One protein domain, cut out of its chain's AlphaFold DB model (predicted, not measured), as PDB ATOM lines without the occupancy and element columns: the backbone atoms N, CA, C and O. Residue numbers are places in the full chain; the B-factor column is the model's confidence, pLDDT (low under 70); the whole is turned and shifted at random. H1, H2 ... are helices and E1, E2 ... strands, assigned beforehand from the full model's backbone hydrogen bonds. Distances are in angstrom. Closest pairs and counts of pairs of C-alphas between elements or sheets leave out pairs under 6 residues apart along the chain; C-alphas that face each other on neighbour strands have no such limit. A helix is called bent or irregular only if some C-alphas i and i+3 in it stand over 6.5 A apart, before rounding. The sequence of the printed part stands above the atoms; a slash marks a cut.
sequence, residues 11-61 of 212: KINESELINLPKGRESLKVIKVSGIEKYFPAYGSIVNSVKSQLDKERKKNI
ATOM      1  N   LYS A  11       3.204 -37.120 -46.621       63.94
ATOM      2  CA  LYS A  11       4.182 -37.026 -45.529       63.94
ATOM      3  C   LYS A  11       4.285 -35.570 -45.094       63.94
ATOM      4  O   LYS A  11       4.347 -34.701 -45.954       63.94
ATOM      5  N   ILE A  12       4.308 -35.340 -43.784       63.34
ATOM      6  CA  ILE A  12       4.554 -34.018 -43.197       63.34
ATOM      7  C   ILE A  12       5.820 -34.123 -42.346       63.34
ATOM      8  O   ILE A  12       5.879 -34.957 -41.437       63.34
ATOM      9  N   ASN A  13       6.826 -33.305 -42.651       63.31
ATOM     10  CA  ASN A  13       8.089 -33.256 -41.904       63.31
ATOM     11  C   ASN A  13       8.024 -32.232 -40.753       63.31
ATOM     12  O   ASN A  13       7.186 -31.335 -40.757       63.31
ATOM     13  N   GLU A  14       8.926 -32.318 -39.766       59.81
ATOM     14  CA  GLU A  14       8.952 -31.380 -38.619       59.81
ATOM     15  C   GLU A  14       9.114 -29.911 -39.031       59.81
ATOM     16  O   GLU A  14       8.526 -29.026 -38.412       59.81
ATOM     17  N   SER A  15       9.842 -29.641 -40.118       59.31
ATOM     18  CA  SER A  15       9.994 -28.296 -40.688       59.31
ATOM     19  C   SER A  15       8.706 -27.733 -41.307       59.31
ATOM     20  O   SER A  15       8.649 -26.549 -41.625       59.31
ATOM     21  N   GLU A  16       7.661 -28.552 -41.465       60.28
ATOM     22  CA  GLU A  16       6.380 -28.200 -42.089       60.28
ATOM     23  C   GLU A  16       5.248 -28.027 -41.065       60.28
ATOM     24  O   GLU A  16       4.082 -27.969 -41.445       60.28
ATOM     25  N   LEU A  17       5.568 -27.874 -39.772       59.84
ATOM     26  CA  LEU A  17       4.594 -27.551 -38.714       59.84
ATOM     27  C   LEU A  17       3.690 -26.349 -39.064       59.84
ATOM     28  O   LEU A  17       2.528 -26.306 -38.667       59.84
ATOM     29  N   ILE A  18       4.199 -25.392 -39.848       59.81
ATOM     30  CA  ILE A  18       3.458 -24.212 -40.332       59.81
ATOM     31  C   ILE A  18       2.380 -24.590 -41.372       59.81
ATOM     32  O   ILE A  18       1.360 -23.910 -41.476       59.81
ATOM     33  N   ASN A  19       2.571 -25.703 -42.086       70.56
ATOM     34  CA  ASN A  19       1.738 -26.177 -43.195       70.56
ATOM     35  C   ASN A  19       0.815 -27.340 -42.806       70.56
ATOM     36  O   ASN A  19       0.305 -28.041 -43.683       70.56
ATOM     37  N   LEU A  20       0.587 -27.569 -41.506       78.44
ATOM     38  CA  LEU A  20      -0.391 -28.565 -41.082       78.44
ATOM     39  C   LEU A  20      -1.775 -28.240 -41.661       78.44
ATOM     40  O   LEU A  20      -2.199 -27.080 -41.603       78.44
ATOM     41  N   PRO A  21      -2.497 -29.241 -42.198       87.62
ATOM     42  CA  PRO A  21      -3.847 -29.021 -42.686       87.62
ATOM     43  C   PRO A  21      -4.727 -28.565 -41.519       87.62
ATOM     44  O   PRO A  21      -4.701 -29.153 -40.438       87.62
ATOM     45  N   LYS A  22      -5.497 -27.502 -41.749       90.12
ATOM     46  CA  LYS A  22      -6.387 -26.893 -40.754       90.12
ATOM     47  C   LYS A  22      -7.841 -27.116 -41.117       90.12
ATOM     48  O   LYS A  22      -8.174 -27.379 -42.275       90.12
ATOM     49  N   GLY A  23      -8.722 -26.965 -40.137       93.19
ATOM     50  CA  GLY A  23     -10.148 -27.094 -40.388       93.19
ATOM     51  C   GLY A  23     -10.524 -28.519 -40.816       93.19
ATOM     52  O   GLY A  23      -9.864 -29.499 -40.460       93.19
ATOM     53  N   ARG A  24     -11.553 -28.637 -41.662       93.88
ATOM     54  CA  ARG A  24     -11.991 -29.923 -42.240       93.88
ATOM     55  C   ARG A  24     -10.940 -30.605 -43.120       93.88
ATOM     56  O   ARG A  24     -10.949 -31.826 -43.206       93.88
ATOM     57  N   GLU A  25      -9.984 -29.872 -43.696       92.44
ATOM     58  CA  GLU A  25      -8.900 -30.483 -44.485       92.44
ATOM     59  C   GLU A  25      -8.033 -31.424 -43.628       92.44
ATOM     60  O   GLU A  25      -7.523 -32.423 -44.128       92.44
ATOM     61  N   SER A  26      -7.925 -31.179 -42.314       92.25
ATOM     62  CA  SER A  26      -7.203 -32.067 -41.385       92.25
ATOM     63  C   SER A  26      -7.799 -33.483 -41.291       92.25
ATOM     64  O   SER A  26      -7.085 -34.444 -40.971       92.25
ATOM     65  N   LEU A  27      -9.091 -33.617 -41.615       94.38
ATOM     66  CA  LEU A  27      -9.874 -34.855 -41.613       94.38
ATOM     67  C   LEU A  27      -9.904 -35.543 -42.979       94.38
ATOM     68  O   LEU A  27     -10.553 -36.578 -43.129       94.38
ATOM     69  N   LYS A  28      -9.206 -34.999 -43.981       92.75
ATOM     70  CA  LYS A  28      -9.190 -35.567 -45.324       92.75
ATOM     71  C   LYS A  28      -8.748 -37.020 -45.300       92.75
ATOM     72  O   LYS A  28      -7.725 -37.389 -44.715       92.75
ATOM     73  N   VAL A  29      -9.514 -37.830 -46.014       91.94
ATOM     74  CA  VAL A  29      -9.245 -39.247 -46.201       91.94
ATOM     75  C   VAL A  29      -8.917 -39.544 -47.657       91.94
ATOM     76  O   VAL A  29      -9.368 -38.859 -48.575       91.94
ATOM     77  N   ILE A  30      -8.156 -40.605 -47.867       88.88
ATOM     78  CA  ILE A  30      -7.865 -41.165 -49.181       88.88
ATOM     79  C   ILE A  30      -8.455 -42.569 -49.268       88.88
ATOM     80  O   ILE A  30      -8.365 -43.355 -48.322       88.88
ATOM     81  N   LYS A  31      -9.073 -42.880 -50.409       86.62
ATOM     82  CA  LYS A  31      -9.492 -44.242 -50.746       86.62
ATOM     83  C   LYS A  31      -8.329 -44.945 -51.430       86.62
ATOM     84  O   LYS A  31      -7.715 -44.383 -52.332       86.62
ATOM     85  N   VAL A  32      -8.043 -46.173 -51.024       79.38
ATOM     86  CA  VAL A  32      -6.998 -46.972 -51.669       79.38
ATOM     87  C   VAL A  32      -7.582 -47.668 -52.886       79.38
ATOM     88  O   VAL A  32      -8.619 -48.325 -52.797       79.38
ATOM     89  N   SER A  33      -6.920 -47.524 -54.033       75.31
ATOM     90  CA  SER A  33      -7.352 -48.196 -55.257       75.31
ATOM     91  C   SER A  33      -7.362 -49.713 -55.052       75.31
ATOM     92  O   SER A  33      -6.390 -50.285 -54.565       75.31
ATOM     93  N   GLY A  34      -8.473 -50.367 -55.396       71.50
ATOM     94  CA  GLY A  34      -8.618 -51.822 -55.311       71.50
ATOM     95  C   GLY A  34      -9.099 -52.392 -53.969       71.50
ATOM     96  O   GLY A  34      -9.314 -53.600 -53.905       71.50
ATOM     97  N   ILE A  35      -9.329 -51.568 -52.934       77.62
ATOM     98  CA  ILE A  35     -10.007 -51.982 -51.687       77.62
ATOM     99  C   ILE A  35     -11.027 -50.929 -51.223       77.62
ATOM    100  O   ILE A  35     -10.807 -49.727 -51.345       77.62
ATOM    101  N   GLU A  36     -12.146 -51.356 -50.632       77.50
ATOM    102  CA  GLU A  36     -13.122 -50.450 -50.000       77.50
ATOM    103  C   GLU A  36     -12.669 -50.015 -48.596       77.50
ATOM    104  O   GLU A  36     -13.366 -50.202 -47.602       77.50
ATOM    105  N   LYS A  37     -11.461 -49.446 -48.503       83.88
ATOM    106  CA  LYS A  37     -10.922 -48.872 -47.265       83.88
ATOM    107  C   LYS A  37     -10.476 -47.431 -47.466       83.88
ATOM    108  O   LYS A  37      -9.917 -47.070 -48.504       83.88
ATOM    109  N   TYR A  38     -10.702 -46.645 -46.422       88.62
ATOM    110  CA  TYR A  38     -10.277 -45.260 -46.311       88.62
ATOM    111  C   TYR A  38      -9.151 -45.155 -45.289       88.62
ATOM    112  O   TYR A  38      -9.112 -45.913 -44.323       88.62
ATOM    113  N   PHE A  39      -8.236 -44.220 -45.510       88.38
ATOM    114  CA  PHE A  39      -7.156 -43.909 -44.579       88.38
ATOM    115  C   PHE A  39      -7.023 -42.398 -44.432       88.38
ATOM    116  O   PHE A  39      -7.300 -41.682 -45.399       88.38
ATOM    117  N   PRO A  40      -6.550 -41.893 -43.282       88.81
ATOM    118  CA  PRO A  40      -6.185 -40.491 -43.154       88.81
ATOM    119  C   PRO A  40      -5.152 -40.126 -44.224       88.81
ATOM    120  O   PRO A  40      -4.143 -40.823 -44.378       88.81
ATOM    121  N   ALA A  41      -5.391 -39.040 -44.961       86.56
ATOM    122  CA  ALA A  41      -4.479 -38.578 -46.010       86.56
ATOM    123  C   ALA A  41      -3.092 -38.230 -45.442       86.56
ATOM    124  O   ALA A  41      -2.068 -38.464 -46.084       86.56
ATOM    125  N   TYR A  42      -3.079 -37.737 -44.202       82.06
ATOM    126  CA  TYR A  42      -1.910 -37.274 -43.460       82.06
ATOM    127  C   TYR A  42      -1.598 -38.263 -42.320       82.06
ATOM    128  O   TYR A  42      -2.095 -38.113 -41.204       82.06
ATOM    129  N   GLY A  43      -0.860 -39.338 -42.615       64.62
ATOM    130  CA  GLY A  43      -0.719 -40.488 -41.698       64.62
ATOM    131  C   GLY A  43       0.708 -40.965 -41.412       64.62
ATOM    132  O   GLY A  43       0.881 -41.853 -40.584       64.62
ATOM    133  N   SER A  44       1.722 -40.424 -42.089       61.22
ATOM    134  CA  SER A  44       3.136 -40.741 -41.840       61.22
ATOM    135  C   SER A  44       3.835 -39.482 -41.355       61.22
ATOM    136  O   SER A  44       4.303 -38.679 -42.158       61.22
ATOM    137  N   ILE A  45       3.802 -39.287 -40.041       65.31
ATOM    138  CA  ILE A  45       4.207 -38.053 -39.377       65.31
ATOM    139  C   ILE A  45       4.921 -38.428 -38.070       65.31
ATOM    140  O   ILE A  45       4.545 -39.407 -37.425       65.31
ATOM    141  N   VAL A  46       5.944 -37.667 -37.679       64.12
ATOM    142  CA  VAL A  46       6.584 -37.783 -36.357       64.12
ATOM    143  C   VAL A  46       5.594 -37.503 -35.208       64.12
ATOM    144  O   VAL A  46       4.624 -36.758 -35.366       64.12
ATOM    145  N   ASN A  47       5.831 -38.069 -34.022       69.62
ATOM    146  CA  ASN A  47       4.879 -38.012 -32.899       69.62
ATOM    147  C   ASN A  47       4.529 -36.583 -32.437       69.62
ATOM    148  O   ASN A  47       3.373 -36.310 -32.108       69.62
ATOM    149  N   SER A  48       5.505 -35.669 -32.444       67.31
ATOM    150  CA  SER A  48       5.349 -34.258 -32.049       67.31
ATOM    151  C   SER A  48       4.300 -33.532 -32.903       67.31
ATOM    152  O   SER A  48       3.415 -32.849 -32.387       67.31
ATOM    153  N   VAL A  49       4.360 -33.742 -34.216       75.50
ATOM    154  CA  VAL A  49       3.455 -33.166 -35.218       75.50
ATOM    155  C   VAL A  49       2.112 -33.917 -35.239       75.50
ATOM    156  O   VAL A  49       1.060 -33.298 -35.405       75.50
ATOM    157  N   LYS A  50       2.117 -35.238 -34.998       81.31
ATOM    158  CA  LYS A  50       0.898 -36.061 -34.907       81.31
ATOM    159  C   LYS A  50      -0.059 -35.554 -33.824       81.31
ATOM    160  O   LYS A  50      -1.234 -35.365 -34.116       81.31
ATOM    161  N   SER A  51       0.434 -35.268 -32.614       82.38
ATOM    162  CA  SER A  51      -0.411 -34.761 -31.514       82.38
ATOM    163  C   SER A  51      -1.084 -33.425 -31.865       82.38
ATOM    164  O   SER A  51      -2.261 -33.216 -31.573       82.38
ATOM    165  N   GLN A  52      -0.373 -32.518 -32.543       85.62
ATOM    166  CA  GLN A  52      -0.954 -31.244 -32.983       85.62
ATOM    167  C   GLN A  52      -2.029 -31.445 -34.052       85.62
ATOM    168  O   GLN A  52      -3.087 -30.819 -33.988       85.62
ATOM    169  N   LEU A  53      -1.779 -32.345 -35.003       87.31
ATOM    170  CA  LEU A  53      -2.740 -32.676 -36.043       87.31
ATOM    171  C   LEU A  53      -3.990 -33.360 -35.474       87.31
ATOM    172  O   LEU A  53      -5.095 -33.014 -35.875       87.31
ATOM    173  N   ASP A  54      -3.848 -34.278 -34.519       89.88
ATOM    174  CA  ASP A  54      -4.987 -34.947 -33.879       89.88
ATOM    175  C   ASP A  54      -5.829 -33.961 -33.050       89.88
ATOM    176  O   ASP A  54      -7.059 -34.001 -33.108       89.88
ATOM    177  N   LYS A  55      -5.194 -32.980 -32.390       90.00
ATOM    178  CA  LYS A  55      -5.901 -31.852 -31.754       90.00
ATOM    179  C   LYS A  55      -6.682 -31.018 -32.765       90.00
ATOM    180  O   LYS A  55      -7.818 -30.638 -32.486       90.00
ATOM    181  N   GLU A  56      -6.094 -30.716 -33.919       92.25
ATOM    182  CA  GLU A  56      -6.780 -29.973 -34.981       92.25
ATOM    183  C   GLU A  56      -7.951 -30.777 -35.562       92.25
ATOM    184  O   GLU A  56      -9.051 -30.247 -35.691       92.25
ATOM    185  N   ARG A  57      -7.769 -32.075 -35.816       94.19
ATOM    186  CA  ARG A  57      -8.836 -32.985 -36.261       94.19
ATOM    187  C   ARG A  57      -9.997 -33.010 -35.286       94.19
ATOM    188  O   ARG A  57     -11.134 -32.795 -35.693       94.19
ATOM    189  N   LYS A  58      -9.700 -33.203 -33.999       94.81
ATOM    190  CA  LYS A  58     -10.706 -33.262 -32.938       94.81
ATOM    191  C   LYS A  58     -11.570 -32.005 -32.905       94.81
ATOM    192  O   LYS A  58     -12.788 -32.112 -32.893       94.81
ATOM    193  N   LYS A  59     -10.983 -30.807 -33.002       95.06
ATOM    194  CA  LYS A  59     -11.748 -29.542 -33.064       95.06
ATOM    195  C   LYS A  59     -12.737 -29.468 -34.232       95.06
ATOM    196  O   LYS A  59     -13.692 -28.704 -34.164       95.06
ATOM    197  N   ASN A  60     -12.480 -30.213 -35.304       96.56
ATOM    198  CA  ASN A  60     -13.227 -30.147 -36.553       96.56
ATOM    199  C   ASN A  60     -14.192 -31.324 -36.765       96.56
ATOM    200  O   ASN A  60     -14.893 -31.348 -37.784       96.56
ATOM    201  N   ILE A  61     -14.240 -32.279 -35.828       97.06
ATOM    202  CA  ILE A  61     -15.308 -33.281 -35.748       97.06
ATOM    203  C   ILE A  61     -16.575 -32.592 -35.251       97.06
ATOM    204  O   ILE A  61     -16.562 -31.896 -34.237       97.06
TER     205      ILE A  61
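What this domain is: This is residues 11 to 61 of the 212 residues of the protein "A nuclease family of the HNH/ENDO VII superfamily with conserved AHH" of Prevotellaceae bacterium HUN156 (UniProt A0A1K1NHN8). A narrow two-stranded hairpin, E1 and E2, reaches away from a small helical body, in which H1 and H2 follow each other along one side of the long helix H3. H2 packs on the later part of H3, H1 comes close to its first part, and E3 leads from the hairpin back to H3. The printed part has 51 residues, with three named helices and three named strands in the order H1, H2, E1, E2, E3, H3. The sheet, E1 - E2, is antiparallel, and the class is mixed, helices and strands. The whole is only just compact, close to loose, with a radius of gyration of the C-alphas of 11.5 A and spans of 33 by 23 by 16 A.

How they stand to each other: E1, residues 29 to 31, and E2, residues 38 to 40, form an antiparallel hairpin at 146 degrees, with N 30 and O 39 within hydrogen-bond range at 2.8 A. E2 runs on into E3, residues 42 to 45, at 51 degrees across one residue. E3 pairs with no named strand, but residues 44 to 45 pair in parallel with residues 11 to 12. H3, residues 47 to 60, touches H2, residues 23 to 27; their closest C-alphas, of Ser 26 and Arg 57, are 5.5 A apart. H1, residues 14 to 19, is close to H3 but not clearly touching: their closest C-alphas, of Glu 14 and Val 49, are 6.7 A apart. H1 and H3 run the same way at a shallow tilt of 20 degrees. O i to N i+4 pairs within range number 9 of 10 in H3, 0 of 2 in H1 and 0 of 1 in H2; O i to N i+3 pairs within range number 2 of 3 in H1 and 2 of 2 in H2.

Where its parts are: E1 is 6.8 A long, E2 7.0 A and E3 7.4 A. H3 is 20.1 A long and ends at C-alpha 60, (-13.227, -30.147, -36.553). H2 is 7.9 A long. H1, 10.0 A long, begins at C-alpha 14, (8.952, -31.380, -38.619), and is irregular, with C-alphas 15 and 18 at 7.7 A.

The domain as a whole: The two C-alphas farthest apart, of Ile 18 and Gly 34, are 33.7 A apart. The printed part has no cut and no long link. Confidence is under 70 at residues 11 to 18 and 43 to 48.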